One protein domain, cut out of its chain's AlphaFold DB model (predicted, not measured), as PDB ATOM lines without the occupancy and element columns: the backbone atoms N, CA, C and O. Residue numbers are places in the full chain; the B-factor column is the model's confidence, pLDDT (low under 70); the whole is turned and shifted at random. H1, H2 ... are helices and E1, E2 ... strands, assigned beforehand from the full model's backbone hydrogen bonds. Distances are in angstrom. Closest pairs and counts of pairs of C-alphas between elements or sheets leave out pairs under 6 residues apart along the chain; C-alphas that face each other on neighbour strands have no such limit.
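This is residues 38 to 241 of the 273 residues of an uncharacterized protein of Actinobacteria bacterium (UniProt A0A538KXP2). Two twisted sheets face each other as a sandwich: a branched sheet of six strands, E1 to E6, and three long strands, E7 E8 E9. H2 and H4 pack on one face of the branched sheet, H3 touches H4, and H5 belongs to a low-confidence tail. The printed part has 204 residues, with five named helices and nine named strands in the order E1 H1 H2 H3 E2 E3 E4 H4 E5 E6 E7 E8 E9 H5; the class is mixed. The branched sheet is mixed, the other antiparallel; the whole is compact, with a radius of gyration of the C-alphas of 18.4 A and spans of 59 by 41 by 27 A.

E1, residues 38 to 41, is the parallel neighbour of E2, residues 94 to 98, with N 40 and O 96 2.8 A apart. With H1, residues 49 to 53, H2, residues 57 to 74, and H3, residues 76 to 90, between them they form a strand-helix-strand unit, two parallel strands joined through helices. H1 touches residues 60 to 64 of H2 alone; the closest C-alphas, of Ile 51 and Ala 63, are 5.3 A apart. H3 touches H4, residues 123 to 132, at a steep tilt of 50 degrees, the same way; the closest C-alphas, of Ala 80 and Leu 127, are 5.1 A apart. E6, residues 157 to 172, has E2 and E3, residues 102 to 106, on one side and E5, residues 138 to 154, on the other; within hydrogen-bond range are N 97 and O 168, 2.8 A, N 104 and O 162, 2.9 A, and N 146 and O 165, 2.8 A. E4, residues 118 to 122, forms a hairpin with E3, N 103 and O 121 being 2.8 A apart. H2 is on this sheet at a height of 8.0 A, on the same face as H4, while H3 only grazes the sheet with residues 76 to 90. E7, residues 180 to 198, E8, residues 201 to 216, and E9, residues 219 to 226, form a meander, each strand the antiparallel neighbour of the one before; N 186 and O 211 are 2.9 A apart, N 212 and O 223 3.0 A. Across the sandwich, the closest C-alphas of E5 and E8, those of Thr 147 and Ala 205, are 5.0 A apart. H1 only grazes this second sheet with residues 51 to 53. H5, residues 233 to 238, has 0 of 2 O i to N i+4 pairs and 0 of 3 O i to N i+3 pairs within hydrogen-bond range; in H1, H2, H3 and H4 every O i to N i+4 pair is.

E1 begins at C-alpha 38 (20.239, 4.763, -7.981). H2 is 25.3 A long and H3 20.6 A; E5, 36.9 A, bends by 90 degrees at residue 142, and E6 is 41.9 A. E7 is 45.6 A long, E8 48.2 A; H5 ends at C-alpha 238 (24.577, 19.997, -27.977).

The two C-alphas farthest apart, of Pro 156 and Gly 218, are 60.8 A apart. The printed part has no cut, and the link from E3 to E4 is long, with 11 residues. pLDDT is under 70 at residue 175 and residues 230 to 241.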
ATOM      1  N   MET A  38      20.206   5.807  -6.960       97.62
ATOM      2  CA  MET A  38      20.239   4.763  -7.981       97.62
ATOM      3  C   MET A  38      19.595   5.284  -9.264       97.62
ATOM      4  O   MET A  38      18.627   6.040  -9.211       97.62
ATOM      5  N   SER A  39      20.125   4.887 -10.419       96.06
ATOM      6  CA  SER A  39      19.510   5.146 -11.723       96.06
ATOM      7  C   SER A  39      19.198   3.819 -12.391       96.06
ATOM      8  O   SER A  39      20.051   2.934 -12.391       96.06
ATOM      9  N   GLN A  40      18.001   3.692 -12.956       96.25
ATOM     10  CA  GLN A  40      17.538   2.483 -13.625       96.25
ATOM     11  C   GLN A  40      16.748   2.827 -14.889       96.25
ATOM     12  O   GLN A  40      15.742   3.531 -14.828       96.25
ATOM     13  N   ASN A  41      17.179   2.290 -16.030       96.31
ATOM     14  CA  ASN A  41      16.358   2.255 -17.237       96.31
ATOM     15  C   ASN A  41      15.570   0.940 -17.223       96.31
ATOM     16  O   ASN A  41      16.158  -0.140 -17.197       96.31
ATOM     17  N   LEU A  42      14.240   1.031 -17.207       97.31
ATOM     18  CA  LEU A  42      13.362  -0.130 -17.063       97.31
ATOM     19  C   LEU A  42      13.202  -0.934 -18.357       97.31
ATOM     20  O   LEU A  42      12.755  -2.081 -18.292       97.31
ATOM     21  N   TYR A  43      13.654  -0.389 -19.489       95.94
ATOM     22  CA  TYR A  43      13.454  -0.890 -20.842       95.94
ATOM     23  C   TYR A  43      11.972  -1.036 -21.200       95.94
ATOM     24  O   TYR A  43      11.263  -1.872 -20.640       95.94
ATOM     25  N   LEU A  44      11.522  -0.272 -22.193       95.38
ATOM     26  CA  LEU A  44      10.124  -0.199 -22.618       95.38
ATOM     27  C   LEU A  44       9.532  -1.558 -23.033       95.38
ATOM     28  O   LEU A  44       8.329  -1.756 -22.916       95.38
ATOM     29  N   GLY A  45      10.369  -2.530 -23.413       95.62
ATOM     30  CA  GLY A  45       9.975  -3.938 -23.550       95.62
ATOM     31  C   GLY A  45       9.856  -4.451 -24.986       95.62
ATOM     32  O   GLY A  45       9.445  -5.588 -25.181       95.62
ATOM     33  N   THR A  46      10.214  -3.646 -25.987       96.44
ATOM     34  CA  THR A  46      10.186  -4.029 -27.410       96.44
ATOM     35  C   THR A  46      11.199  -3.213 -28.216       96.44
ATOM     36  O   THR A  46      11.639  -2.150 -27.778       96.44
ATOM     37  N   ASP A  47      11.562  -3.683 -29.413       91.94
ATOM     38  CA  ASP A  47      12.194  -2.832 -30.430       91.94
ATOM     39  C   ASP A  47      11.120  -2.024 -31.179       91.94
ATOM     40  O   ASP A  47      10.120  -2.578 -31.634       91.94
ATOM     41  N   LEU A  48      11.317  -0.708 -31.303       92.62
ATOM     42  CA  LEU A  48      10.402   0.199 -32.005       92.62
ATOM     43  C   LEU A  48      10.807   0.448 -33.465       92.62
ATOM     44  O   LEU A  48      10.006   0.978 -34.236       92.62
ATOM     45  N   ASN A  49      12.020   0.061 -33.878       91.94
ATOM     46  CA  ASN A  49      12.512   0.306 -35.237       91.94
ATOM     47  C   ASN A  49      11.580  -0.229 -36.339       91.94
ATOM     48  O   ASN A  49      11.359   0.502 -37.309       91.94
ATOM     49  N   PRO A  50      10.972  -1.429 -36.219       94.94
ATOM     50  CA  PRO A  50      10.047  -1.924 -37.237       94.94
ATOM     51  C   PRO A  50       8.817  -1.027 -37.447       94.94
ATOM     52  O   PRO A  50       8.335  -0.915 -38.572       94.94
ATOM     53  N   ILE A  51       8.336  -0.349 -36.398       95.12
ATOM     54  CA  ILE A  51       7.196   0.578 -36.486       95.12
ATOM     55  C   ILE A  51       7.584   1.809 -37.313       95.12
ATOM     56  O   ILE A  51       6.830   2.237 -38.186       95.12
ATOM     57  N   PHE A  52       8.778   2.362 -37.083       92.56
ATOM     58  CA  PHE A  52       9.268   3.533 -37.819       92.56
ATOM     59  C   PHE A  52       9.699   3.213 -39.255       92.56
ATOM     60  O   PHE A  52       9.633   4.083 -40.119       92.56
ATOM     61  N   ALA A  53      10.122   1.976 -39.521       93.62
ATOM     62  CA  ALA A  53      10.507   1.511 -40.852       93.62
ATOM     63  C   ALA A  53       9.310   1.095 -41.729       93.62
ATOM     64  O   ALA A  53       9.485   0.822 -42.920       93.62
ATOM     65  N   ALA A  54       8.102   1.017 -41.167       96.56
ATOM     66  CA  ALA A  54       6.921   0.577 -41.891       96.56
ATOM     67  C   ALA A  54       6.559   1.532 -43.042       96.56
ATOM     68  O   ALA A  54       6.374   2.734 -42.852       96.56
ATOM     69  N   ALA A  55       6.407   0.977 -44.246       95.69
ATOM     70  CA  ALA A  55       6.191   1.757 -45.467       95.69
ATOM     71  C   ALA A  55       4.739   2.230 -45.672       95.69
ATOM     72  O   ALA A  55       4.487   3.115 -46.485       95.69
ATOM     73  N   ASN A  56       3.770   1.610 -44.996       96.69
ATOM     74  CA  ASN A  56       2.346   1.920 -45.129       96.69
ATOM     75  C   ASN A  56       1.584   1.552 -43.837       96.69
ATOM     76  O   ASN A  56       2.131   0.817 -43.008       96.69
ATOM     77  N   PRO A  57       0.335   2.028 -43.655       95.50
ATOM     78  CA  PRO A  57      -0.426   1.789 -42.429       95.50
ATOM     79  C   PRO A  57      -0.632   0.309 -42.078       95.50
ATOM     80  O   PRO A  57      -0.521  -0.053 -40.914       95.50
ATOM     81  N   PHE A  58      -0.849  -0.574 -43.059       96.19
ATOM     82  CA  PHE A  58      -1.035  -2.007 -42.792       96.19
ATOM     83  C   PHE A  58       0.232  -2.658 -42.225       96.19
ATOM     84  O   PHE A  58       0.165  -3.405 -41.250       96.19
ATOM     85  N   ALA A  59       1.393  -2.342 -42.807       97.62
ATOM     86  CA  ALA A  59       2.684  -2.796 -42.291       97.62
ATOM     87  C   ALA A  59       2.975  -2.211 -40.900       97.62
ATOM     88  O   ALA A  59       3.539  -2.896 -40.050       97.62
ATOM     89  N   LEU A  60       2.557  -0.965 -40.657       97.25
ATOM     90  CA  LEU A  60       2.700  -0.306 -39.365       97.25
ATOM     91  C   LEU A  60       1.857  -1.006 -38.293       97.25
ATOM     92  O   LEU A  60       2.403  -1.348 -37.252       97.25
ATOM     93  N   PHE A  61       0.581  -1.305 -38.546       97.50
ATOM     94  CA  PHE A  61      -0.268  -2.008 -37.571       97.50
ATOM     95  C   PHE A  61       0.218  -3.435 -37.297       97.50
ATOM     96  O   PHE A  61       0.221  -3.877 -36.146       97.50
ATOM     97  N   ALA A  62       0.718  -4.140 -38.318       98.25
ATOM     98  CA  ALA A  62       1.381  -5.429 -38.125       98.25
ATOM     99  C   ALA A  62       2.619  -5.305 -37.214       98.25
ATOM    100  O   ALA A  62       2.793  -6.114 -36.302       98.25
ATOM    101  N   ALA A  63       3.447  -4.270 -37.412       98.19
ATOM    102  CA  ALA A  63       4.611  -3.998 -36.569       98.19
ATOM    103  C   ALA A  63       4.224  -3.619 -35.129       98.19
ATOM    104  O   ALA A  63       4.871  -4.084 -34.195       98.19
ATOM    105  N   VAL A  64       3.153  -2.841 -34.932       98.25
ATOM    106  CA  VAL A  64       2.609  -2.529 -33.598       98.25
ATOM    107  C   VAL A  64       2.119  -3.804 -32.908       98.25
ATOM    108  O   VAL A  64       2.427  -4.016 -31.740       98.25
ATOM    109  N   GLY A  65       1.427  -4.695 -33.626       98.38
ATOM    110  CA  GLY A  65       1.014  -5.998 -33.095       98.38
ATOM    111  C   GLY A  65       2.198  -6.873 -32.672       98.38
ATOM    112  O   GLY A  65       2.184  -7.450 -31.586       98.38
ATOM    113  N   ALA A  66       3.255  -6.929 -33.486       98.44
ATOM    114  CA  ALA A  66       4.480  -7.650 -33.142       98.44
ATOM    115  C   ALA A  66       5.189  -7.041 -31.920       98.44
ATOM    116  O   ALA A  66       5.611  -7.773 -31.025       98.44
ATOM    117  N   ALA A  67       5.278  -5.710 -31.857       98.44
ATOM    118  CA  ALA A  67       5.856  -4.990 -30.730       98.44
ATOM    119  C   ALA A  67       5.054  -5.215 -29.438       98.44
ATOM    120  O   ALA A  67       5.628  -5.450 -28.378       98.44
ATOM    121  N   TRP A  68       3.722  -5.232 -29.527       98.56
ATOM    122  CA  TRP A  68       2.858  -5.568 -28.400       98.56
ATOM    123  C   TRP A  68       3.103  -6.994 -27.891       98.56
ATOM    124  O   TRP A  68       3.268  -7.199 -26.689       98.56
ATOM    125  N   GLY A  69       3.243  -7.964 -28.799       98.38
ATOM    126  CA  GLY A  69       3.634  -9.328 -28.438       98.38
ATOM    127  C   GLY A  69       4.998  -9.400 -27.736       98.38
ATOM    128  O   GLY A  69       5.154 -10.160 -26.782       98.38
ATOM    129  N   GLN A  70       5.974  -8.581 -28.147       98.50
ATOM    130  CA  GLN A  70       7.273  -8.482 -27.465       98.50
ATOM    131  C   GLN A  70       7.145  -7.895 -26.055       98.50
ATOM    132  O   GLN A  70       7.725  -8.453 -25.127       98.50
ATOM    133  N   VAL A  71       6.346  -6.837 -25.872       98.50
ATOM    134  CA  VAL A  71       6.074  -6.248 -24.547       98.50
ATOM    135  C   VAL A  71       5.502  -7.297 -23.597       98.50
ATOM    136  O   VAL A  71       5.986  -7.436 -22.472       98.50
ATOM    137  N   GLN A  72       4.517  -8.070 -24.062       98.50
ATOM    138  CA  GLN A  72       3.911  -9.151 -23.284       98.50
ATOM    139  C   GLN A  72       4.932 -10.251 -22.954       98.50
ATOM    140  O   GLN A  72       5.015 -10.684 -21.807       98.50
ATOM    141  N   ALA A  73       5.743 -10.670 -23.930       98.00
ATOM    142  CA  ALA A  73       6.758 -11.709 -23.745       98.00
ATOM    143  C   ALA A  73       7.935 -11.275 -22.850       98.00
ATOM    144  O   ALA A  73       8.546 -12.115 -22.195       98.00
ATOM    145  N   ASN A  74       8.255  -9.979 -22.807       96.38
ATOM    146  CA  ASN A  74       9.271  -9.415 -21.915       96.38
ATOM    147  C   ASN A  74       8.848  -9.473 -20.432       96.38
ATOM    148  O   ASN A  74       9.719  -9.372 -19.570       96.38
ATOM    149  N   ASP A  75       7.549  -9.639 -20.145       97.25
ATOM    150  CA  ASP A  75       6.988  -9.853 -18.804       97.25
ATOM    151  C   ASP A  75       7.536  -8.860 -17.764       97.25
ATOM    152  O   ASP A  75       8.290  -9.191 -16.839       97.25
ATOM    153  N   PHE A  76       7.181  -7.582 -17.939       98.50
ATOM    154  CA  PHE A  76       7.613  -6.555 -16.996       98.50
ATOM    155  C   PHE A  76       7.187  -6.837 -15.545       98.50
ATOM    156  O   PHE A  76       8.008  -6.583 -14.667       98.50
ATOM    157  N   PRO A  77       5.991  -7.382 -15.236       98.62
ATOM    158  CA  PRO A  77       5.662  -7.793 -13.872       98.62
ATOM    159  C   PRO A  77       6.716  -8.712 -13.234       98.62
ATOM    160  O   PRO A  77       7.133  -8.456 -12.102       98.62
ATOM    161  N   ALA A  78       7.215  -9.727 -13.951       98.31
ATOM    162  CA  ALA A  78       8.302 -10.572 -13.455       98.31
ATOM    163  C   ALA A  78       9.629  -9.803 -13.330       98.31
ATOM    164  O   ALA A  78      10.321  -9.909 -12.312       98.31
ATOM    165  N   ARG A  79       9.978  -8.968 -14.317       98.19
ATOM    166  CA  ARG A  79      11.198  -8.138 -14.263       98.19
ATOM    167  C   ARG A  79      11.170  -7.122 -13.119       98.19
ATOM    168  O   ARG A  79      12.197  -6.913 -12.474       98.19
ATOM    169  N   ALA A  80      10.013  -6.543 -12.809       98.69
ATOM    170  CA  ALA A  80       9.824  -5.618 -11.697       98.69
ATOM    171  C   ALA A  80      10.179  -6.274 -10.357       98.69
ATOM    172  O   ALA A  80      10.763  -5.617  -9.499       98.69
ATOM    173  N   GLN A  81       9.928  -7.579 -10.191       98.69
ATOM    174  CA  GLN A  81      10.360  -8.320  -9.001       98.69
ATOM    175  C   GLN A  81      11.886  -8.385  -8.879       98.69
ATOM    176  O   GLN A  81      12.429  -8.214  -7.786       98.69
ATOM    177  N   VAL A  82      12.590  -8.614  -9.989       98.25
ATOM    178  CA  VAL A  82      14.060  -8.660 -10.007       98.25
ATOM    179  C   VAL A  82      14.641  -7.279  -9.707       98.25
ATOM    180  O   VAL A  82      15.480  -7.149  -8.820       98.25
ATOM    181  N   ILE A  83      14.124  -6.235 -10.351       98.56
ATOM    182  CA  ILE A  83      14.557  -4.849 -10.123       98.56
ATOM    183  C   ILE A  83      14.262  -4.420  -8.677       98.56
ATOM    184  O   ILE A  83      15.098  -3.796  -8.024       98.56
ATOM    185  N   ALA A  84      13.111  -4.811  -8.121       98.69
ATOM    186  CA  ALA A  84      12.790  -4.564  -6.720       98.69
ATOM    187  C   ALA A  84      13.760  -5.278  -5.764       98.69
ATOM    188  O   ALA A  84      14.069  -4.723  -4.714       98.69
ATOM    189  N   ASN A  85      14.284  -6.463  -6.109       98.56
ATOM    190  CA  ASN A  85      15.342  -7.112  -5.323       98.56
ATOM    191  C   ASN A  85      16.645  -6.300  -5.344       98.56
ATOM    192  O   ASN A  85      17.277  -6.147  -4.300       98.56
ATOM    193  N   GLU A  86      17.036  -5.753  -6.498       98.19
ATOM    194  CA  GLU A  86      18.228  -4.901  -6.615       98.19
ATOM    195  C   GLU A  86      18.096  -3.636  -5.759       98.19
ATOM    196  O   GLU A  86      18.978  -3.322  -4.954       98.19
ATOM    197  N   ILE A  87      16.958  -2.942  -5.868       98.00
ATOM    198  CA  ILE A  87      16.654  -1.764  -5.047       98.00
ATOM    199  C   ILE A  87      16.582  -2.155  -3.566       98.00
ATOM    200  O   ILE A  87      17.092  -1.424  -2.723       98.00
ATOM    201  N   ALA A  88      16.013  -3.312  -3.220       97.25
ATOM    202  CA  ALA A  88      15.924  -3.771  -1.836       97.25
ATOM    203  C   ALA A  88      17.276  -4.136  -1.216       97.25
ATOM    204  O   ALA A  88      17.457  -3.972  -0.006       97.25
ATOM    205  N   ALA A  89      18.222  -4.613  -2.023       96.81
ATOM    206  CA  ALA A  89      19.583  -4.879  -1.584       96.81
ATOM    207  C   ALA A  89      20.355  -3.572  -1.348       96.81
ATOM    208  O   ALA A  89      21.003  -3.420  -0.311       96.81
ATOM    209  N   ALA A  90      20.250  -2.612  -2.272       95.62
ATOM    210  CA  ALA A  90      20.974  -1.341  -2.203       95.62
ATOM    211  C   ALA A  90      20.335  -0.309  -1.253       95.62
ATOM    212  O   ALA A  90      21.034   0.513  -0.664       95.62
ATOM    213  N   LYS A  91      19.006  -0.352  -1.101       94.75
ATOM    214  CA  LYS A  91      18.160   0.571  -0.322       94.75
ATOM    215  C   LYS A  91      18.459   2.058  -0.573       94.75
ATOM    216  O   LYS A  91      18.569   2.804   0.405       94.75
ATOM    217  N   PRO A  92      18.570   2.509  -1.836       96.06
ATOM    218  CA  PRO A  92      18.872   3.903  -2.144       96.06
ATOM    219  C   PRO A  92      17.810   4.845  -1.560       96.06
ATOM    220  O   PRO A  92      16.627   4.508  -1.541       96.06
ATOM    221  N   ASP A  93      18.201   6.035  -1.112       95.88
ATOM    222  CA  ASP A  93      17.245   7.052  -0.656       95.88
ATOM    223  C   ASP A  93      16.434   7.626  -1.840       95.88
ATOM    224  O   ASP A  93      15.257   7.945  -1.681       95.88
ATOM    225  N   LEU A  94      17.042   7.727  -3.031       97.38
ATOM    226  CA  LEU A  94      16.426   8.255  -4.260       97.38
ATOM    227  C   LEU A  94      16.664   7.305  -5.444       97.38
ATOM    228  O   LEU A  94      17.781   6.823  -5.635       97.38
ATOM    229  N   VAL A  95      15.654   7.088  -6.287       98.44
ATOM    230  CA  VAL A  95      15.772   6.287  -7.517       98.44
ATOM    231  C   VAL A  95      15.277   7.084  -8.719       98.44
ATOM    232  O   VAL A  95      14.127   7.512  -8.762       98.44
ATOM    233  N   GLY A  96      16.139   7.278  -9.715       98.44
ATOM    234  CA  GLY A  96      15.763   7.810 -11.020       98.44
ATOM    235  C   GLY A  96      15.414   6.684 -11.989       98.44
ATOM    236  O   GLY A  96      16.261   5.842 -12.269       98.44
ATOM    237  N   LEU A  97      14.188   6.679 -12.507       98.50
ATOM    238  CA  LEU A  97      13.693   5.705 -13.476       98.50
ATOM    239  C   LEU A  97      13.581   6.332 -14.868       98.50
ATOM    240  O   LEU A  97      12.987   7.406 -15.005       98.50
ATOM    241  N   GLN A  98      14.123   5.666 -15.887       97.81
ATOM    242  CA  GLN A  98      13.912   5.970 -17.308       97.81
ATOM    243  C   GLN A  98      13.138   4.830 -17.981       97.81
ATOM    244  O   GLN A  98      13.158   3.703 -17.486       97.81
ATOM    245  N   GLU A  99      12.454   5.130 -19.090       96.12
ATOM    246  CA  GLU A  99      11.545   4.192 -19.773       96.12
ATOM    247  C   GLU A  99      10.531   3.570 -18.802       96.12
ATOM    248  O   GLU A  99      10.240   2.377 -18.827       96.12
ATOM    249  N   ALA A 100       9.991   4.399 -17.903       97.75
ATOM    250  CA  ALA A 100       9.010   3.993 -16.907       97.75
ATOM    251  C   ALA A 100       7.609   3.888 -17.523       97.75
ATOM    252  O   ALA A 100       6.654   4.529 -17.084       97.75
ATOM    253  N   THR A 101       7.515   3.113 -18.596       98.19
ATOM    254  CA  THR A 101       6.415   3.112 -19.551       98.19
ATOM    255  C   THR A 101       5.055   2.838 -18.912       98.19
ATOM    256  O   THR A 101       4.922   2.108 -17.925       98.19
ATOM    257  N   LEU A 102       4.031   3.471 -19.478       98.81
ATOM    258  CA  LEU A 102       2.633   3.122 -19.276       98.81
ATOM    259  C   LEU A 102       2.067   2.604 -20.600       98.81
ATOM    260  O   LEU A 102       2.058   3.331 -21.594       98.81
ATOM    261  N   TYR A 103       1.583   1.367 -20.588       98.81
ATOM    262  CA  TYR A 103       0.819   0.765 -21.673       98.81
ATOM    263  C   TYR A 103      -0.659   0.731 -21.310       98.81
ATOM    264  O   TYR A 103      -1.044   0.234 -20.246       98.81
ATOM    265  N   ARG A 104      -1.487   1.234 -22.221       98.75
ATOM    266  CA  ARG A 104      -2.945   1.148 -22.170       98.75
ATOM    267  C   ARG A 104      -3.472   0.514 -23.445       98.75
ATOM    268  O   ARG A 104      -2.789   0.514 -24.464       98.75
ATOM    269  N   THR A 105      -4.670  -0.036 -23.365       98.56
ATOM    270  CA  THR A 105      -5.325  -0.734 -24.472       98.56
ATOM    271  C   THR A 105      -6.791  -0.348 -24.572       98.56
ATOM    272  O   THR A 105      -7.369   0.128 -23.587       98.56
ATOM    273  N   ASP A 106      -7.372  -0.556 -25.750       97.69
ATOM    274  CA  ASP A 106      -8.817  -0.488 -25.956       97.69
ATOM    275  C   ASP A 106      -9.319  -1.561 -26.925       97.69
ATOM    276  O   ASP A 106      -8.573  -2.058 -27.776       97.69
ATOM    277  N   PHE A 107     -10.583  -1.946 -26.752       95.12
ATOM    278  CA  PHE A 107     -11.273  -2.921 -27.587       95.12
ATOM    279  C   PHE A 107     -12.783  -2.620 -27.664       95.12
ATOM    280  O   PHE A 107     -13.425  -2.503 -26.616       95.12
ATOM    281  N   PRO A 108     -13.404  -2.639 -28.863       94.62
ATOM    282  CA  PRO A 108     -12.806  -2.896 -30.180       94.62
ATOM    283  C   PRO A 108     -11.887  -1.753 -30.641       94.62
ATOM    284  O   PRO A 108     -12.063  -0.638 -30.170       94.62
ATOM    285  N   PRO A 109     -10.930  -2.004 -31.558       94.25
ATOM    286  CA  PRO A 109     -10.050  -0.944 -32.032       94.25
ATOM    287  C   PRO A 109     -10.825   0.104 -32.841       94.25
ATOM    288  O   PRO A 109     -11.536  -0.243 -33.790       94.25
ATOM    289  N   ASP A 110     -10.635   1.377 -32.510       92.81
ATOM    290  CA  ASP A 110     -11.142   2.538 -33.245       92.81
ATOM    291  C   ASP A 110     -10.031   3.532 -33.649       92.81
ATOM    292  O   ASP A 110     -10.291   4.564 -34.280       92.81
ATOM    293  N   GLY A 111      -8.771   3.169 -33.386       89.94
ATOM    294  CA  GLY A 111      -7.613   4.016 -33.615       89.94
ATOM    295  C   GLY A 111      -7.529   5.111 -32.552       89.94
ATOM    296  O   GLY A 111      -7.705   4.844 -31.377       89.94
ATOM    297  N   PRO A 112      -7.210   6.365 -32.915       87.00
ATOM    298  CA  PRO A 112      -7.161   7.456 -31.944       87.00
ATOM    299  C   PRO A 112      -8.536   8.119 -31.725       87.00
ATOM    300  O   PRO A 112      -8.577   9.269 -31.279       87.00
ATOM    301  N   ALA A 113      -9.647   7.485 -32.130       93.00
ATOM    302  CA  ALA A 113     -10.969   8.111 -32.084       93.00
ATOM    303  C   ALA A 113     -11.479   8.210 -30.644       93.00
ATOM    304  O   ALA A 113     -11.950   9.279 -30.238       93.00
ATOM    305  N   THR A 114     -11.307   7.145 -29.859       94.38
ATOM    306  CA  THR A 114     -11.413   7.201 -28.405       94.38
ATOM    307  C   THR A 114     -10.072   6.838 -27.767       94.38
ATOM    308  O   THR A 114      -9.410   5.911 -28.210       94.38
ATOM    309  N   PRO A 115      -9.588   7.591 -26.760       95.94
ATOM    310  CA  PRO A 115      -8.263   7.306 -26.234       95.94
ATOM    311  C   PRO A 115      -8.257   6.058 -25.344       95.94
ATOM    312  O   PRO A 115      -8.927   6.050 -24.307       95.94
ATOM    313  N   ALA A 116      -7.395   5.087 -25.643       97.62
ATOM    314  CA  ALA A 116      -7.233   3.884 -24.839       97.62
ATOM    315  C   ALA A 116      -6.930   4.196 -23.369       97.62
ATOM    316  O   ALA A 116      -5.946   4.870 -23.023       97.62
ATOM    317  N   ALA A 117      -7.769   3.668 -22.478       97.12
ATOM    318  CA  ALA A 117      -7.726   3.953 -21.044       97.12
ATOM    319  C   ALA A 117      -7.445   2.716 -20.178       97.12
ATOM    320  O   ALA A 117      -6.985   2.872 -19.045       97.12
ATOM    321  N   THR A 118      -7.662   1.501 -20.692       98.38
ATOM    322  CA  THR A 118      -7.467   0.268 -19.918       98.38
ATOM    323  C   THR A 118      -5.981   0.028 -19.696       98.38
ATOM    324  O   THR A 118      -5.263  -0.319 -20.633       98.38
ATOM    325  N   VAL A 119      -5.500   0.225 -18.468       98.69
ATOM    326  CA  VAL A 119      -4.092   0.003 -18.108       98.69
ATOM    327  C   VAL A 119      -3.752  -1.475 -18.259       98.69
ATOM    328  O   VAL A 119      -4.303  -2.317 -17.558       98.69
ATOM    329  N   ALA A 120      -2.818  -1.771 -19.160       98.56
ATOM    330  CA  ALA A 120      -2.263  -3.106 -19.326       98.56
ATOM    331  C   ALA A 120      -0.992  -3.274 -18.484       98.56
ATOM    332  O   ALA A 120      -0.853  -4.253 -17.757       98.56
ATOM    333  N   TYR A 121      -0.097  -2.279 -18.522       98.81
ATOM    334  CA  TYR A 121       1.094  -2.240 -17.675       98.81
ATOM    335  C   TYR A 121       1.408  -0.806 -17.251       98.81
ATOM    336  O   TYR A 121       1.659   0.049 -18.098       98.81
ATOM    337  N   ASP A 122       1.472  -0.553 -15.947       98.81
ATOM    338  CA  ASP A 122       2.086   0.655 -15.394       98.81
ATOM    339  C   ASP A 122       3.396   0.256 -14.707       98.81
ATOM    340  O   ASP A 122       3.386  -0.326 -13.623       98.81
ATOM    341  N   TYR A 123       4.535   0.549 -15.338       98.75
ATOM    342  CA  TYR A 123       5.835   0.092 -14.832       98.75
ATOM    343  C   TYR A 123       6.211   0.726 -13.487       98.75
ATOM    344  O   TYR A 123       6.889   0.091 -12.681       98.75
ATOM    345  N   VAL A 124       5.766   1.961 -13.227       98.75
ATOM    346  CA  VAL A 124       6.005   2.631 -11.943       98.75
ATOM    347  C   VAL A 124       5.185   1.951 -10.856       98.75
ATOM    348  O   VAL A 124       5.753   1.589  -9.830       98.75
ATOM    349  N   ALA A 125       3.887   1.740 -11.090       98.81
ATOM    350  CA  ALA A 125       3.009   1.088 -10.121       98.81
ATOM    351  C   ALA A 125       3.478  -0.342  -9.821       98.81
ATOM    352  O   ALA A 125       3.698  -0.678  -8.664       98.81
ATOM    353  N   LEU A 126       3.765  -1.140 -10.857       98.88
ATOM    354  CA  LEU A 126       4.258  -2.513 -10.701       98.88
ATOM    355  C   LEU A 126       5.560  -2.583  -9.889       98.88
ATOM    356  O   LEU A 126       5.728  -3.484  -9.066       98.88
ATOM    357  N   LEU A 127       6.489  -1.642 -10.099       98.88
ATOM    358  CA  LEU A 127       7.733  -1.594  -9.331       98.88
ATOM    359  C   LEU A 127       7.503  -1.133  -7.885       98.88
ATOM    360  O   LEU A 127       8.079  -1.716  -6.970       98.88
ATOM    361  N   VAL A 128       6.667  -0.114  -7.663       98.75
ATOM    362  CA  VAL A 128       6.316   0.362  -6.315       98.75
ATOM    363  C   VAL A 128       5.603  -0.733  -5.518       98.75
ATOM    364  O   VAL A 128       5.983  -0.984  -4.377       98.75
ATOM    365  N   ASP A 129       4.668  -1.461  -6.128       98.75
ATOM    366  CA  ASP A 129       3.982  -2.597  -5.504       98.75
ATOM    367  C   ASP A 129       4.968  -3.723  -5.159       98.75
ATOM    368  O   ASP A 129       4.936  -4.284  -4.060       98.75
ATOM    369  N   ALA A 130       5.910  -4.025  -6.060       98.75
ATOM    370  CA  ALA A 130       6.965  -5.000  -5.798       98.75
ATOM    371  C   ALA A 130       7.887  -4.567  -4.638       98.75
ATOM    372  O   ALA A 130       8.310  -5.406  -3.836       98.75
ATOM    373  N   LEU A 131       8.195  -3.274  -4.509       98.50
ATOM    374  CA  LEU A 131       8.957  -2.735  -3.378       98.50
ATOM    375  C   LEU A 131       8.158  -2.817  -2.071       98.50
ATOM    376  O   LEU A 131       8.690  -3.280  -1.059       98.50
ATOM    377  N   ALA A 132       6.872  -2.466  -2.103       98.19
ATOM    378  CA  ALA A 132       5.978  -2.543  -0.951       98.19
ATOM    379  C   ALA A 132       5.835  -3.984  -0.435       98.19
ATOM    380  O   ALA A 132       5.924  -4.219   0.771       98.19
ATOM    381  N   ALA A 133       5.739  -4.971  -1.333       98.06
ATOM    382  CA  ALA A 133       5.727  -6.395  -0.983       98.06
ATOM    383  C   ALA A 133       7.008  -6.864  -0.257       98.06
ATOM    384  O   ALA A 133       7.003  -7.897   0.412       98.06
ATOM    385  N   ARG A 134       8.105  -6.100  -0.355       96.88
ATOM    386  CA  ARG A 134       9.379  -6.325   0.357       96.88
ATOM    387  C   ARG A 134       9.518  -5.469   1.620       96.88
ATOM    388  O   ARG A 134      10.603  -5.399   2.195       96.88
ATOM    389  N   GLY A 135       8.443  -4.808   2.049       96.12
ATOM    390  CA  GLY A 135       8.436  -3.923   3.213       96.12
ATOM    391  C   GLY A 135       9.197  -2.613   2.996       96.12
ATOM    392  O   GLY A 135       9.639  -2.001   3.967       96.12
ATOM    393  N   LEU A 136       9.391  -2.194   1.742       96.25
ATOM    394  CA  LEU A 136      10.043  -0.934   1.404       96.25
ATOM    395  C   LEU A 136       9.009   0.077   0.924       96.25
ATOM    396  O   LEU A 136       8.312  -0.158  -0.058       96.25
ATOM    397  N   ALA A 137       8.953   1.223   1.594       96.69
ATOM    398  CA  ALA A 137       8.114   2.334   1.180       96.69
ATOM    399  C   ALA A 137       8.894   3.228   0.206       96.69
ATOM    400  O   ALA A 137       9.910   3.819   0.582       96.69
ATOM    401  N   TYR A 138       8.435   3.292  -1.043       97.75
ATOM    402  CA  TYR A 138       8.927   4.214  -2.064       97.75
ATOM    403  C   TYR A 138       7.748   4.918  -2.725       97.75
ATOM    404  O   TYR A 138       6.756   4.276  -3.062       97.75
ATOM    405  N   GLU A 139       7.883   6.217  -2.967       97.00
ATOM    406  CA  GLU A 139       6.840   7.030  -3.592       97.00
ATOM    407  C   GLU A 139       7.376   7.781  -4.815       97.00
ATOM    408  O   GLU A 139       8.476   8.343  -4.751       97.00
ATOM    409  N   PRO A 140       6.624   7.836  -5.929       97.69
ATOM    410  CA  PRO A 140       6.949   8.713  -7.042       97.69
ATOM    411  C   PRO A 140       6.663  10.169  -6.660       97.69
ATOM    412  O   PRO A 140       5.513  10.568  -6.502       97.69
ATOM    413  N   VAL A 141       7.708  10.989  -6.549       97.94
ATOM    414  CA  VAL A 141       7.573  12.408  -6.154       97.94
ATOM    415  C   VAL A 141       7.611  13.365  -7.341       97.94
ATOM    416  O   VAL A 141       7.225  14.524  -7.221       97.94
ATOM    417  N   SER A 142       8.097  12.903  -8.492       98.12
ATOM    418  CA  SER A 142       8.066  13.644  -9.751       98.12
ATOM    419  C   SER A 142       8.012  12.670 -10.919       98.12
ATOM    420  O   SER A 142       8.762  11.692 -10.950       98.12
ATOM    421  N   VAL A 143       7.133  12.945 -11.881       98.25
ATOM    422  CA  VAL A 143       6.975  12.149 -13.097       98.25
ATOM    423  C   VAL A 143       6.911  13.092 -14.290       98.25
ATOM    424  O   VAL A 143       6.112  14.023 -14.322       98.25
ATOM    425  N   PHE A 144       7.764  12.850 -15.278       97.94
ATOM    426  CA  PHE A 144       7.682  13.475 -16.589       97.94
ATOM    427  C   PHE A 144       6.930  12.545 -17.542       97.94
ATOM    428  O   PHE A 144       7.281  11.369 -17.653       97.94
ATOM    429  N   THR A 145       5.957  13.097 -18.262       97.12
ATOM    430  CA  THR A 145       5.237  12.422 -19.349       97.12
ATOM    431  C   THR A 145       5.833  12.859 -20.681       97.12
ATOM    432  O   THR A 145       5.802  14.045 -21.015       97.12
ATOM    433  N   GLY A 146       6.419  11.910 -21.410       94.88
ATOM    434  CA  GLY A 146       7.074  12.133 -22.693       94.88
ATOM    435  C   GLY A 146       6.165  11.814 -23.874       94.88
ATOM    436  O   GLY A 146       5.044  12.305 -23.964       94.88
ATOM    437  N   THR A 147       6.688  11.018 -24.805       94.94
ATOM    438  CA  THR A 147       5.941  10.533 -25.973       94.94
ATOM    439  C   THR A 147       4.684   9.798 -25.525       94.94
ATOM    440  O   THR A 147       4.785   8.870 -24.728       94.94
ATOM    441  N   ASP A 148       3.532  10.179 -26.065       96.25
ATOM    442  CA  ASP A 148       2.247   9.528 -25.827       96.25
ATOM    443  C   ASP A 148       1.578   9.287 -27.180       96.25
ATOM    444  O   ASP A 148       1.280  10.239 -27.905       96.25
ATOM    445  N   VAL A 149       1.445   8.021 -27.565       96.12
ATOM    446  CA  VAL A 149       0.993   7.624 -28.901       96.12
ATOM    447  C   VAL A 149       0.134   6.378 -28.824       96.12
ATOM    448  O   VAL A 149       0.420   5.461 -28.060       96.12
ATOM    449  N   GLU A 150      -0.903   6.353 -29.644       97.12
ATOM    450  CA  GLU A 150      -1.886   5.285 -29.730       97.12
ATOM    451  C   GLU A 150      -2.025   4.831 -31.172       97.12
ATOM    452  O   GLU A 150      -2.136   5.664 -32.076       97.12
ATOM    453  N   LEU A 151      -1.954   3.517 -31.383       96.88
ATOM    454  CA  LEU A 151      -2.054   2.908 -32.701       96.88
ATOM    455  C   LEU A 151      -2.797   1.565 -32.629       96.88
ATOM    456  O   LEU A 151      -2.565   0.797 -31.687       96.88
ATOM    457  N   PRO A 152      -3.574   1.227 -33.673       97.44
ATOM    458  CA  PRO A 152      -4.097  -0.118 -33.857       97.44
ATOM    459  C   PRO A 152      -2.980  -1.163 -33.938       97.44
ATOM    460  O   PRO A 152      -1.955  -0.958 -34.597       97.44
ATOM    461  N   ALA A 153      -3.203  -2.312 -33.305       97.81
ATOM    462  CA  ALA A 153      -2.248  -3.405 -33.201       97.81
ATOM    463  C   ALA A 153      -2.766  -4.682 -33.889       97.81
ATOM    464  O   ALA A 153      -3.798  -5.246 -33.515       97.81
ATOM    465  N   GLY A 154      -2.012  -5.169 -34.879       96.81
ATOM    466  CA  GLY A 154      -2.289  -6.401 -35.625       96.81
ATOM    467  C   GLY A 154      -2.714  -6.176 -37.080       96.81
ATOM    468  O   GLY A 154      -2.906  -5.047 -37.528       96.81
ATOM    469  N   LEU A 155      -2.847  -7.273 -37.832       94.19
ATOM    470  CA  LEU A 155      -3.345  -7.264 -39.211       94.19
ATOM    471  C   LEU A 155      -4.263  -8.485 -39.471       94.19
ATOM    472  O   LEU A 155      -3.745  -9.584 -39.668       94.19
ATOM    473  N   PRO A 156      -5.604  -8.316 -39.486       93.94
ATOM    474  CA  PRO A 156      -6.322  -7.077 -39.169       93.94
ATOM    475  C   PRO A 156      -6.071  -6.631 -37.713       93.94
ATOM    476  O   PRO A 156      -5.740  -7.478 -36.879       93.94
ATOM    477  N   PRO A 157      -6.201  -5.329 -37.390       94.38
ATOM    478  CA  PRO A 157      -6.072  -4.866 -36.014       94.38
ATOM    479  C   PRO A 157      -7.053  -5.575 -35.081       94.38
ATOM    480  O   PRO A 157      -8.210  -5.798 -35.435       94.38
ATOM    481  N   THR A 158      -6.574  -5.927 -33.892       95.81
ATOM    482  CA  THR A 158      -7.356  -6.668 -32.888       95.81
ATOM    483  C   THR A 158      -7.637  -5.856 -31.632       95.81
ATOM    484  O   THR A 158      -8.581  -6.183 -30.926       95.81
ATOM    485  N   LEU A 159      -6.856  -4.807 -31.373       97.75
ATOM    486  CA  LEU A 159      -6.986  -3.864 -30.265       97.75
ATOM    487  C   LEU A 159      -6.214  -2.581 -30.597       97.75
ATOM    488  O   LEU A 159      -5.341  -2.610 -31.472       97.75
ATOM    489  N   ASP A 160      -6.479  -1.503 -29.870       98.25
ATOM    490  CA  ASP A 160      -5.583  -0.347 -29.827       98.25
ATOM    491  C   ASP A 160      -4.569  -0.504 -28.695       98.25
ATOM    492  O   ASP A 160      -4.876  -1.028 -27.621       98.25
ATOM    493  N   VAL A 161      -3.336  -0.060 -28.946       98.50
ATOM    494  CA  VAL A 161      -2.266  -0.003 -27.947       98.50
ATOM    495  C   VAL A 161      -1.774   1.430 -27.853       98.50
ATOM    496  O   VAL A 161      -1.268   2.004 -28.821       98.50
ATOM    497  N   ARG A 162      -1.867   1.992 -26.649       98.44
ATOM    498  CA  ARG A 162      -1.333   3.303 -26.308       98.44
ATOM    499  C   ARG A 162      -0.106   3.177 -25.428       98.44
ATOM    500  O   ARG A 162      -0.152   2.627 -24.329       98.44
ATOM    501  N   PHE A 163       0.990   3.724 -25.924       98.25
ATOM    502  CA  PHE A 163       2.276   3.807 -25.260       98.25
ATOM    503  C   PHE A 163       2.493   5.219 -24.727       98.25
ATOM    504  O   PHE A 163       2.373   6.193 -25.469       98.25
ATOM    505  N   THR A 164       2.894   5.325 -23.464       98.31
ATOM    506  CA  THR A 164       3.350   6.577 -22.865       98.31
ATOM    507  C   THR A 164       4.740   6.383 -22.249       98.31
ATOM    508  O   THR A 164       4.889   5.656 -21.264       98.31
ATOM    509  N   ASP A 165       5.762   7.041 -22.805       96.62
ATOM    510  CA  ASP A 165       7.106   7.105 -22.212       96.62
ATOM    511  C   ASP A 165       7.074   8.002 -20.974       96.62
ATOM    512  O   ASP A 165       6.529   9.112 -21.008       96.62
ATOM    513  N   ARG A 166       7.674   7.545 -19.875       97.94
ATOM    514  CA  ARG A 166       7.754   8.324 -18.638       97.94
ATOM    515  C   ARG A 166       9.142   8.247 -18.031       97.94
ATOM    516  O   ARG A 166       9.871   7.267 -18.172       97.94
ATOM    517  N   ILE A 167       9.469   9.290 -17.286       97.69
ATOM    518  CA  ILE A 167      10.628   9.341 -16.398       97.69
ATOM    519  C   ILE A 167      10.065   9.571 -15.007       97.69
ATOM    520  O   ILE A 167       9.291  10.509 -14.822       97.69
ATOM    521  N   ALA A 168      10.446   8.751 -14.036       98.50
ATOM    522  CA  ALA A 168       9.950   8.872 -12.671       98.50
ATOM    523  C   ALA A 168      11.105   9.046 -11.685       98.50
ATOM    524  O   ALA A 168      12.212   8.559 -11.903       98.50
ATOM    525  N   LEU A 169      10.850   9.765 -10.601       98.44
ATOM    526  CA  LEU A 169      11.764   9.917  -9.479       98.44
ATOM    527  C   LEU A 169      11.075   9.330  -8.255       98.44
ATOM    528  O   LEU A 169      10.086   9.894  -7.785       98.44
ATOM    529  N   LEU A 170      11.581   8.199  -7.766       98.50
ATOM    530  CA  LEU A 170      11.104   7.581  -6.536       98.50
ATOM    531  C   LEU A 170      11.947   8.038  -5.349       98.50
ATOM    532  O   LEU A 170      13.168   8.165  -5.461       98.50
ATOM    533  N   VAL A 171      11.310   8.227  -4.199       97.50
ATOM    534  CA  VAL A 171      11.990   8.497  -2.929       97.50
ATOM    535  C   VAL A 171      11.573   7.473  -1.899       97.50
ATOM    536  O   VAL A 171      10.399   7.125  -1.816       97.50
ATOM    537  N   ARG A 172      12.537   6.997  -1.111       96.06
ATOM    538  CA  ARG A 172      12.282   6.093   0.005       96.06
ATOM    539  C   ARG A 172      11.648   6.855   1.170       96.06
ATOM    540  O   ARG A 172      12.211   7.851   1.626       96.06
ATOM    541  N   THR A 173      10.515   6.379   1.674       92.56
ATOM    542  CA  THR A 173       9.683   7.067   2.681       92.56
ATOM    543  C   THR A 173       9.554   6.308   4.010       92.56
ATOM    544  O   THR A 173       8.706   6.641   4.834       92.56
ATOM    545  N   ASP A 174      10.398   5.300   4.256       85.19
ATOM    546  CA  ASP A 174      10.418   4.586   5.542       85.19
ATOM    547  C   ASP A 174      10.992   5.429   6.704       85.19
ATOM    548  O   ASP A 174      11.645   6.449   6.504       85.19
ATOM    549  N   GLU A 175      10.792   5.006   7.961       69.19
ATOM    550  CA  GLU A 175      11.234   5.767   9.154       69.19
ATOM    551  C   GLU A 175      12.732   6.118   9.144       69.19
ATOM    552  O   GLU A 175      13.169   7.124   9.708       69.19
ATOM    553  N   LYS A 176      13.542   5.304   8.459       72.00
ATOM    554  CA  LYS A 176      14.984   5.517   8.340       72.00
ATOM    555  C   LYS A 176      15.320   6.678   7.405       72.00
ATOM    556  O   LYS A 176      16.495   7.035   7.340       72.00
ATOM    557  N   THR A 177      14.371   7.263   6.682       75.12
ATOM    558  CA  THR A 177      14.553   8.479   5.875       75.12
ATOM    559  C   THR A 177      13.851   9.705   6.455       75.12
ATOM    560  O   THR A 177      13.836  10.745   5.807       75.12
ATOM    561  N   ALA A 178      13.364   9.660   7.702       75.94
ATOM    562  CA  ALA A 178      12.650  10.781   8.328       75.94
ATOM    563  C   ALA A 178      13.444  12.113   8.400       75.94
ATOM    564  O   ALA A 178      12.856  13.177   8.605       75.94
ATOM    565  N   ASP A 179      14.774  12.091   8.231       84.56
ATOM    566  CA  ASP A 179      15.619  13.290   8.149       84.56
ATOM    567  C   ASP A 179      15.784  13.867   6.726       84.56
ATOM    568  O   ASP A 179      16.324  14.973   6.587       84.56
ATOM    569  N   LEU A 180      15.295  13.175   5.688       90.06
ATOM    570  CA  LEU A 180      15.203  13.659   4.309       90.06
ATOM    571  C   LEU A 180      13.924  14.483   4.130       90.06
ATOM    572  O   LEU A 180      12.808  13.978   4.188       90.06
ATOM    573  N   LYS A 181      14.091  15.780   3.879       92.44
ATOM    574  CA  LYS A 181      12.995  16.701   3.569       92.44
ATOM    575  C   LYS A 181      13.026  17.036   2.091       92.44
ATOM    576  O   LYS A 181      14.024  17.563   1.602       92.44
ATOM    577  N   LEU A 182      11.928  16.755   1.405       94.75
ATOM    578  CA  LEU A 182      11.773  17.037  -0.015       94.75
ATOM    579  C   LEU A 182      11.056  18.368  -0.224       94.75
ATOM    580  O   LEU A 182      10.157  18.734   0.532       94.75
ATOM    581  N   SER A 183      11.433  19.086  -1.273       96.69
ATOM    582  CA  SER A 183      10.694  20.246  -1.760       96.69
ATOM    583  C   SER A 183      10.921  20.432  -3.257       96.69
ATOM    584  O   SER A 183      11.770  19.774  -3.858       96.69
ATOM    585  N   ASN A 184      10.150  21.329  -3.880       96.81
ATOM    586  CA  ASN A 184      10.352  21.739  -5.273       96.81
ATOM    587  C   ASN A 184      10.487  20.561  -6.254       96.81
ATOM    588  O   ASN A 184      11.334  20.602  -7.151       96.81
ATOM    589  N   ALA A 185       9.663  19.523  -6.086       97.88
ATOM    590  CA  ALA A 185       9.559  18.464  -7.075       97.88
ATOM    591  C   ALA A 185       9.079  19.064  -8.403       97.88
ATOM    592  O   ALA A 185       8.107  19.820  -8.446       97.88
ATOM    593  N   ARG A 186       9.816  18.798  -9.479       97.62
ATOM    594  CA  ARG A 186       9.568  19.364 -10.809       97.62
ATOM    595  C   ARG A 186       9.842  18.330 -11.877       97.62
ATOM    596  O   ARG A 186      10.659  17.429 -11.686       97.62
ATOM    597  N   SER A 187       9.222  18.524 -13.023       97.62
ATOM    598  CA  SER A 187       9.546  17.850 -14.269       97.62
ATOM    599  C   SER A 187       9.593  18.877 -15.390       97.62
ATOM    600  O   SER A 187       9.002  19.954 -15.282       97.62
ATOM    601  N   GLY A 188      10.282  18.558 -16.478       94.81
ATOM    602  CA  GLY A 188      10.325  19.449 -17.626       94.81
ATOM    603  C   GLY A 188      10.732  18.751 -18.907       94.81
ATOM    604  O   GLY A 188      11.467  17.765 -18.896       94.81
ATOM    605  N   THR A 189      10.265  19.305 -20.018       94.50
ATOM    606  CA  THR A 189      10.652  18.888 -21.363       94.50
ATOM    607  C   THR A 189      11.903  19.630 -21.794       94.50
ATOM    608  O   THR A 189      12.125  20.789 -21.439       94.50
ATOM    609  N   TYR A 190      12.726  18.980 -22.600       90.50
ATOM    610  CA  TYR A 190      13.844  19.640 -23.247       90.50
ATOM    611  C   TYR A 190      13.410  20.413 -24.497       90.50
ATOM    612  O   TYR A 190      12.488  19.976 -25.182       90.50
ATOM    613  N   PRO A 191      14.083  21.529 -24.849       88.19
ATOM    614  CA  PRO A 191      13.662  22.369 -25.977       88.19
ATOM    615  C   PRO A 191      13.687  21.660 -27.337       88.19
ATOM    616  O   PRO A 191      13.047  22.104 -28.285       88.19
ATOM    617  N   THR A 192      14.456  20.576 -27.453       85.94
ATOM    618  CA  THR A 192      14.580  19.780 -28.673       85.94
ATOM    619  C   THR A 192      13.908  18.428 -28.482       85.94
ATOM    620  O   THR A 192      14.174  17.733 -27.499       85.94
ATOM    621  N   ALA A 193      13.085  18.053 -29.458       88.50
ATOM    622  CA  ALA A 193      12.445  16.751 -29.552       88.50
ATOM    623  C   ALA A 193      12.874  16.056 -30.846       88.50
ATOM    624  O   ALA A 193      13.091  16.716 -31.868       88.50
ATOM    625  N   LEU A 194      12.975  14.730 -30.799       87.62
ATOM    626  CA  LEU A 194      13.124  13.928 -32.003       87.62
ATOM    627  C   LEU A 194      11.802  13.974 -32.778       87.62
ATOM    628  O   LEU A 194      10.723  13.910 -32.188       87.62
ATOM    629  N   ARG A 195      11.878  14.102 -34.101       90.94
ATOM    630  CA  ARG A 195      10.717  14.010 -34.990       90.94
ATOM    631  C   ARG A 195      10.939  12.856 -35.949       90.94
ATOM    632  O   ARG A 195      11.966  12.824 -36.622       90.94
ATOM    633  N   VAL A 196       9.992  11.928 -35.993       88.25
ATOM    634  CA  VAL A 196      10.063  10.721 -36.822       88.25
ATOM    635  C   VAL A 196       8.843  10.690 -37.726       88.25
ATOM    636  O   VAL A 196       7.716  10.817 -37.256       88.25
ATOM    637  N   ASN A 197       9.057  10.543 -39.030       91.94
ATOM    638  CA  ASN A 197       7.955  10.322 -39.958       91.94
ATOM    639  C   ASN A 197       7.538   8.854 -39.886       91.94
ATOM    640  O   ASN A 197       8.386   7.969 -39.954       91.94
ATOM    641  N   THR A 198       6.240   8.610 -39.762       92.88
ATOM    642  CA  THR A 198       5.636   7.274 -39.774       92.88
ATOM    643  C   THR A 198       4.646   7.180 -40.930       92.88
ATOM    644  O   THR A 198       4.246   8.201 -41.499       92.88
ATOM    645  N   ALA A 199       4.189   5.969 -41.247       93.00
ATOM    646  CA  ALA A 199       3.186   5.755 -42.289       93.00
ATOM    647  C   ALA A 199       1.824   6.428 -42.014       93.00
ATOM    648  O   ALA A 199       0.998   6.506 -42.920       93.00
ATOM    649  N   VAL A 200       1.585   6.907 -40.788       92.06
ATOM    650  CA  VAL A 200       0.327   7.549 -40.365       92.06
ATOM    651  C   VAL A 200       0.510   9.005 -39.919       92.06
ATOM    652  O   VAL A 200      -0.426   9.623 -39.424       92.06
ATOM    653  N   GLY A 201       1.703   9.579 -40.105       91.75
ATOM    654  CA  GLY A 201       1.998  10.971 -39.754       91.75
ATOM    655  C   GLY A 201       3.340  11.155 -39.047       91.75
ATOM    656  O   GLY A 201       4.089  10.206 -38.825       91.75
ATOM    657  N   GLN A 202       3.669  12.398 -38.701       93.44
ATOM    658  CA  GLN A 202       4.899  12.711 -37.973       93.44
ATOM    659  C   GLN A 202       4.687  12.575 -36.462       93.44
ATOM    660  O   GLN A 202       3.878  13.290 -35.874       93.44
ATOM    661  N   LEU A 203       5.469  11.705 -35.827       92.06
ATOM    662  CA  LEU A 203       5.546  11.575 -34.380       92.06
ATOM    663  C   LEU A 203       6.589  12.550 -33.830       92.06
ATOM    664  O   LEU A 203       7.720  12.612 -34.317       92.06
ATOM    665  N   THR A 204       6.227  13.284 -32.778       92.62
ATOM    666  CA  THR A 204       7.190  14.036 -31.965       92.62
ATOM    667  C   THR A 204       7.477  13.247 -30.697       92.62
ATOM    668  O   THR A 204       6.563  12.970 -29.927       92.62
ATOM    669  N   ALA A 205       8.745  12.917 -30.473       91.88
ATOM    670  CA  ALA A 205       9.224  12.223 -29.289       91.88
ATOM    671  C   ALA A 205      10.005  13.205 -28.395       91.88
ATOM    672  O   ALA A 205      11.212  13.416 -28.591       91.88
ATOM    673  N   PRO A 206       9.328  13.891 -27.455       92.62
ATOM    674  CA  PRO A 206       9.998  14.759 -26.504       92.62
ATOM    675  C   PRO A 206      10.789  13.936 -25.487       92.62
ATOM    676  O   PRO A 206      10.381  12.859 -25.056       92.62
ATOM    677  N   ARG A 207      11.907  14.502 -25.038       90.94
ATOM    678  CA  ARG A 207      12.667  14.002 -23.890       90.94
ATOM    679  C   ARG A 207      12.570  14.992 -22.747       90.94
ATOM    680  O   ARG A 207      12.374  16.187 -22.983       90.94
ATOM    681  N   GLY A 208      12.780  14.525 -21.525       93.44
ATOM    682  CA  GLY A 208      12.608  15.361 -20.347       93.44
ATOM    683  C   GLY A 208      13.465  14.961 -19.161       93.44
ATOM    684  O   GLY A 208      14.390  14.152 -19.250       93.44
ATOM    685  N   TRP A 209      13.151  15.586 -18.042       96.38
ATOM    686  CA  TRP A 209      13.814  15.390 -16.769       96.38
ATOM    687  C   TRP A 209      12.812  15.495 -15.628       96.38
ATOM    688  O   TRP A 209      11.748  16.099 -15.760       96.38
ATOM    689  N   THR A 210      13.194  14.929 -14.493       97.88
ATOM    690  CA  THR A 210      12.548  15.100 -13.193       97.88
ATOM    691  C   THR A 210      13.592  15.592 -12.194       97.88
ATOM    692  O   THR A 210      14.780  15.301 -12.327       97.88
ATOM    693  N   SER A 211      13.188  16.388 -11.212       97.69
ATOM    694  CA  SER A 211      14.071  16.833 -10.138       97.69
ATOM    695  C   SER A 211      13.332  16.968  -8.823       97.69
ATOM    696  O   SER A 211      12.132  17.238  -8.813       97.69
ATOM    697  N   VAL A 212      14.073  16.909  -7.724       97.75
ATOM    698  CA  VAL A 212      13.584  17.260  -6.391       97.75
ATOM    699  C   VAL A 212      14.705  17.929  -5.599       97.75
ATOM    700  O   VAL A 212      15.873  17.545  -5.718       97.75
ATOM    701  N   ASP A 213      14.365  18.952  -4.816       96.69
ATOM    702  CA  ASP A 213      15.285  19.520  -3.833       96.69
ATOM    703  C   ASP A 213      15.239  18.655  -2.576       96.69
ATOM    704  O   ASP A 213      14.172  18.341  -2.048       96.69
ATOM    705  N   VAL A 214      16.413  18.273  -2.091       93.94
ATOM    706  CA  VAL A 214      16.585  17.384  -0.949       93.94
ATOM    707  C   VAL A 214      17.346  18.134   0.125       93.94
ATOM    708  O   VAL A 214      18.479  18.570  -0.086       93.94
ATOM    709  N   LYS A 215      16.725  18.276   1.294       92.56
ATOM    710  CA  LYS A 215      17.351  18.824   2.492       92.56
ATOM    711  C   LYS A 215      17.556  17.719   3.515       92.56
ATOM    712  O   LYS A 215      16.599  17.099   3.961       92.56
ATOM    713  N   ILE A 216      18.798  17.534   3.944       88.31
ATOM    714  CA  ILE A 216      19.188  16.549   4.949       88.31
ATOM    715  C   ILE A 216      20.161  17.187   5.935       88.31
ATOM    716  O   ILE A 216      21.176  17.765   5.547       88.31
ATOM    717  N   ARG A 217      19.821  17.153   7.229       85.81
ATOM    718  CA  ARG A 217      20.666  17.678   8.327       85.81
ATOM    719  C   ARG A 217      21.252  19.079   8.053       85.81
ATOM    720  O   ARG A 217      22.429  19.336   8.276       85.81
ATOM    721  N   GLY A 218      20.422  19.982   7.521       85.69
ATOM    722  CA  GLY A 218      20.794  21.374   7.232       85.69
ATOM    723  C   GLY A 218      21.499  21.610   5.891       85.69
ATOM    724  O   GLY A 218      21.615  22.763   5.486       85.69
ATOM    725  N   LYS A 219      21.900  20.555   5.173       89.19
ATOM    726  CA  LYS A 219      22.463  20.641   3.820       89.19
ATOM    727  C   LYS A 219      21.370  20.441   2.780       89.19
ATOM    728  O   LYS A 219      20.491  19.607   2.982       89.19
ATOM    729  N   THR A 220      21.450  21.175   1.676       92.94
ATOM    730  CA  THR A 220      20.489  21.085   0.572       92.94
ATOM    731  C   THR A 220      21.223  20.816  -0.732       92.94
ATOM    732  O   THR A 220      22.246  21.442  -1.001       92.94
ATOM    733  N   PHE A 221      20.680  19.925  -1.550       93.62
ATOM    734  CA  PHE A 221      21.099  19.714  -2.933       93.62
ATOM    735  C   PHE A 221      19.869  19.432  -3.801       93.62
ATOM    736  O   PHE A 221      18.786  19.168  -3.283       93.62
ATOM    737  N   ARG A 222      20.025  19.488  -5.126       96.06
ATOM    738  CA  ARG A 222      18.989  19.078  -6.079       96.06
ATOM    739  C   ARG A 222      19.401  17.769  -6.727       96.06
ATOM    740  O   ARG A 222      20.478  17.696  -7.309       96.06
ATOM    741  N   PHE A 223      18.532  16.768  -6.667       95.50
ATOM    742  CA  PHE A 223      18.682  15.559  -7.467       95.50
ATOM    743  C   PHE A 223      17.940  15.741  -8.789       95.50
ATOM    744  O   PHE A 223      16.808  16.227  -8.794       95.50
ATOM    745  N   VAL A 224      18.578  15.379  -9.903       96.00
ATOM    746  CA  VAL A 224      18.001  15.463 -11.250       96.00
ATOM    747  C   VAL A 224      18.137  14.105 -11.923       96.00
ATOM    748  O   VAL A 224      19.238  13.577 -12.043       96.00
ATOM    749  N   ASN A 225      17.018  13.570 -12.395       95.44
ATOM    750  CA  ASN A 225      16.945  12.379 -13.226       95.44
ATOM    751  C   ASN A 225      16.576  12.793 -14.659       95.44
ATOM    752  O   ASN A 225      15.699  13.631 -14.873       95.44
ATOM    753  N   THR A 226      17.255  12.228 -15.653       91.62
ATOM    754  CA  THR A 226      17.108  12.602 -17.061       91.62
ATOM    755  C   THR A 226      17.053  11.379 -17.964       91.62
ATOM    756  O   THR A 226      17.697  10.370 -17.697       91.62
ATOM    757  N   HIS A 227      16.317  11.501 -19.066       83.88
ATOM    758  CA  HIS A 227      16.361  10.567 -20.182       83.88
ATOM    759  C   HIS A 227      16.749  11.369 -21.426       83.88
ATOM    760  O   HIS A 227      15.999  12.239 -21.875       83.88
ATOM    761  N   LEU A 228      17.964  11.155 -21.932       81.12
ATOM    762  CA  LEU A 228      18.463  11.842 -23.126       81.12
ATOM    763  C   LEU A 228      18.053  11.069 -24.385       81.12
ATOM    764  O   LEU A 228      17.722   9.892 -24.320       81.12
ATOM    765  N   GLU A 229      18.108  11.730 -25.540       71.00
ATOM    766  CA  GLU A 229      17.864  11.057 -26.814       71.00
ATOM    767  C   GLU A 229      19.050  10.146 -27.170       71.00
ATOM    768  O   GLU A 229      20.193  10.614 -27.200       71.00
ATOM    769  N   ALA A 230      18.771   8.868 -27.432       58.00
ATOM    770  CA  ALA A 230      19.760   7.843 -27.767       58.00
ATOM    771  C   ALA A 230      19.786   7.513 -29.271       58.00
ATOM    772  O   ALA A 230      20.774   6.974 -29.763       58.00
ATOM    773  N   PHE A 231      18.750   7.895 -30.025       51.59
ATOM    774  CA  PHE A 231      18.617   7.586 -31.453       51.59
ATOM    775  C   PHE A 231      19.332   8.596 -32.379       51.59
ATOM    776  O   PHE A 231      19.212   8.514 -33.600       51.59
ATOM    777  N   SER A 232      20.088   9.568 -31.837       46.84
ATOM    778  CA  SER A 232      20.828  10.570 -32.629       46.84
ATOM    779  C   SER A 232      22.077  11.114 -31.922       46.84
ATOM    780  O   SER A 232      21.976  11.875 -30.958       46.84
ATOM    781  N   ALA A 233      23.265  10.829 -32.473       41.12
ATOM    782  CA  ALA A 233      24.549  11.329 -31.960       41.12
ATOM    783  C   ALA A 233      24.660  12.872 -31.962       41.12
ATOM    784  O   ALA A 233      25.319  13.468 -31.106       41.12
ATOM    785  N   THR A 234      23.983  13.541 -32.899       42.09
ATOM    786  CA  THR A 234      23.993  15.007 -33.039       42.09
ATOM    787  C   THR A 234      23.237  15.702 -31.901       42.09
ATOM    788  O   THR A 234      23.636  16.780 -31.453       42.09
ATOM    789  N   VAL A 235      22.165  15.083 -31.395       48.28
ATOM    790  CA  VAL A 235      21.352  15.631 -30.295       48.28
ATOM    791  C   VAL A 235      22.070  15.478 -28.948       48.28
ATOM    792  O   VAL A 235      21.980  16.368 -28.102       48.28
ATOM    793  N   THR A 236      22.852  14.412 -28.761       44.06
ATOM    794  CA  THR A 236      23.585  14.142 -27.513       44.06
ATOM    795  C   THR A 236      24.681  15.185 -27.227       44.06
ATOM    796  O   THR A 236      24.862  15.585 -26.077       44.06
ATOM    797  N   CYS A 237      25.370  15.700 -28.256       35.62
ATOM    798  CA  CYS A 237      26.517  16.613 -28.099       35.62
ATOM    799  C   CYS A 237      26.127  18.060 -27.716       35.62
ATOM    800  O   CYS A 237      26.696  18.635 -26.789       35.62
ATOM    801  N   ARG A 238      25.085  18.644 -28.336       43.53
ATOM    802  CA  ARG A 238      24.577  19.997 -27.977       43.53
ATOM    803  C   ARG A 238      23.989  20.080 -26.566       43.53
ATOM    804  O   ARG A 238      23.776  21.164 -26.037       43.53
ATOM    805  N   ARG A 239      23.688  18.927 -25.979       48.16
ATOM    806  CA  ARG A 239      22.982  18.773 -24.714       48.16
ATOM    807  C   ARG A 239      23.927  18.680 -23.512       48.16
ATOM    808  O   ARG A 239      23.502  18.874 -22.385       48.16
ATOM    809  N   TRP A 240      25.206  18.406 -23.727       37.75
ATOM    810  CA  TRP A 240      26.186  18.429 -22.640       37.75
ATOM    811  C   TRP A 240      26.525  19.860 -22.200       37.75
ATOM    812  O   TRP A 240      26.731  20.107 -21.018       37.75
ATOM    813  N   SER A 241      26.489  20.825 -23.124       36.28
ATOM    814  CA  SER A 241      26.875  22.214 -22.850       36.28
ATOM    815  C   SER A 241      25.873  23.010 -21.999       36.28
ATOM    816  O   SER A 241      26.301  23.910 -21.278       36.28
TER     817      SER A 241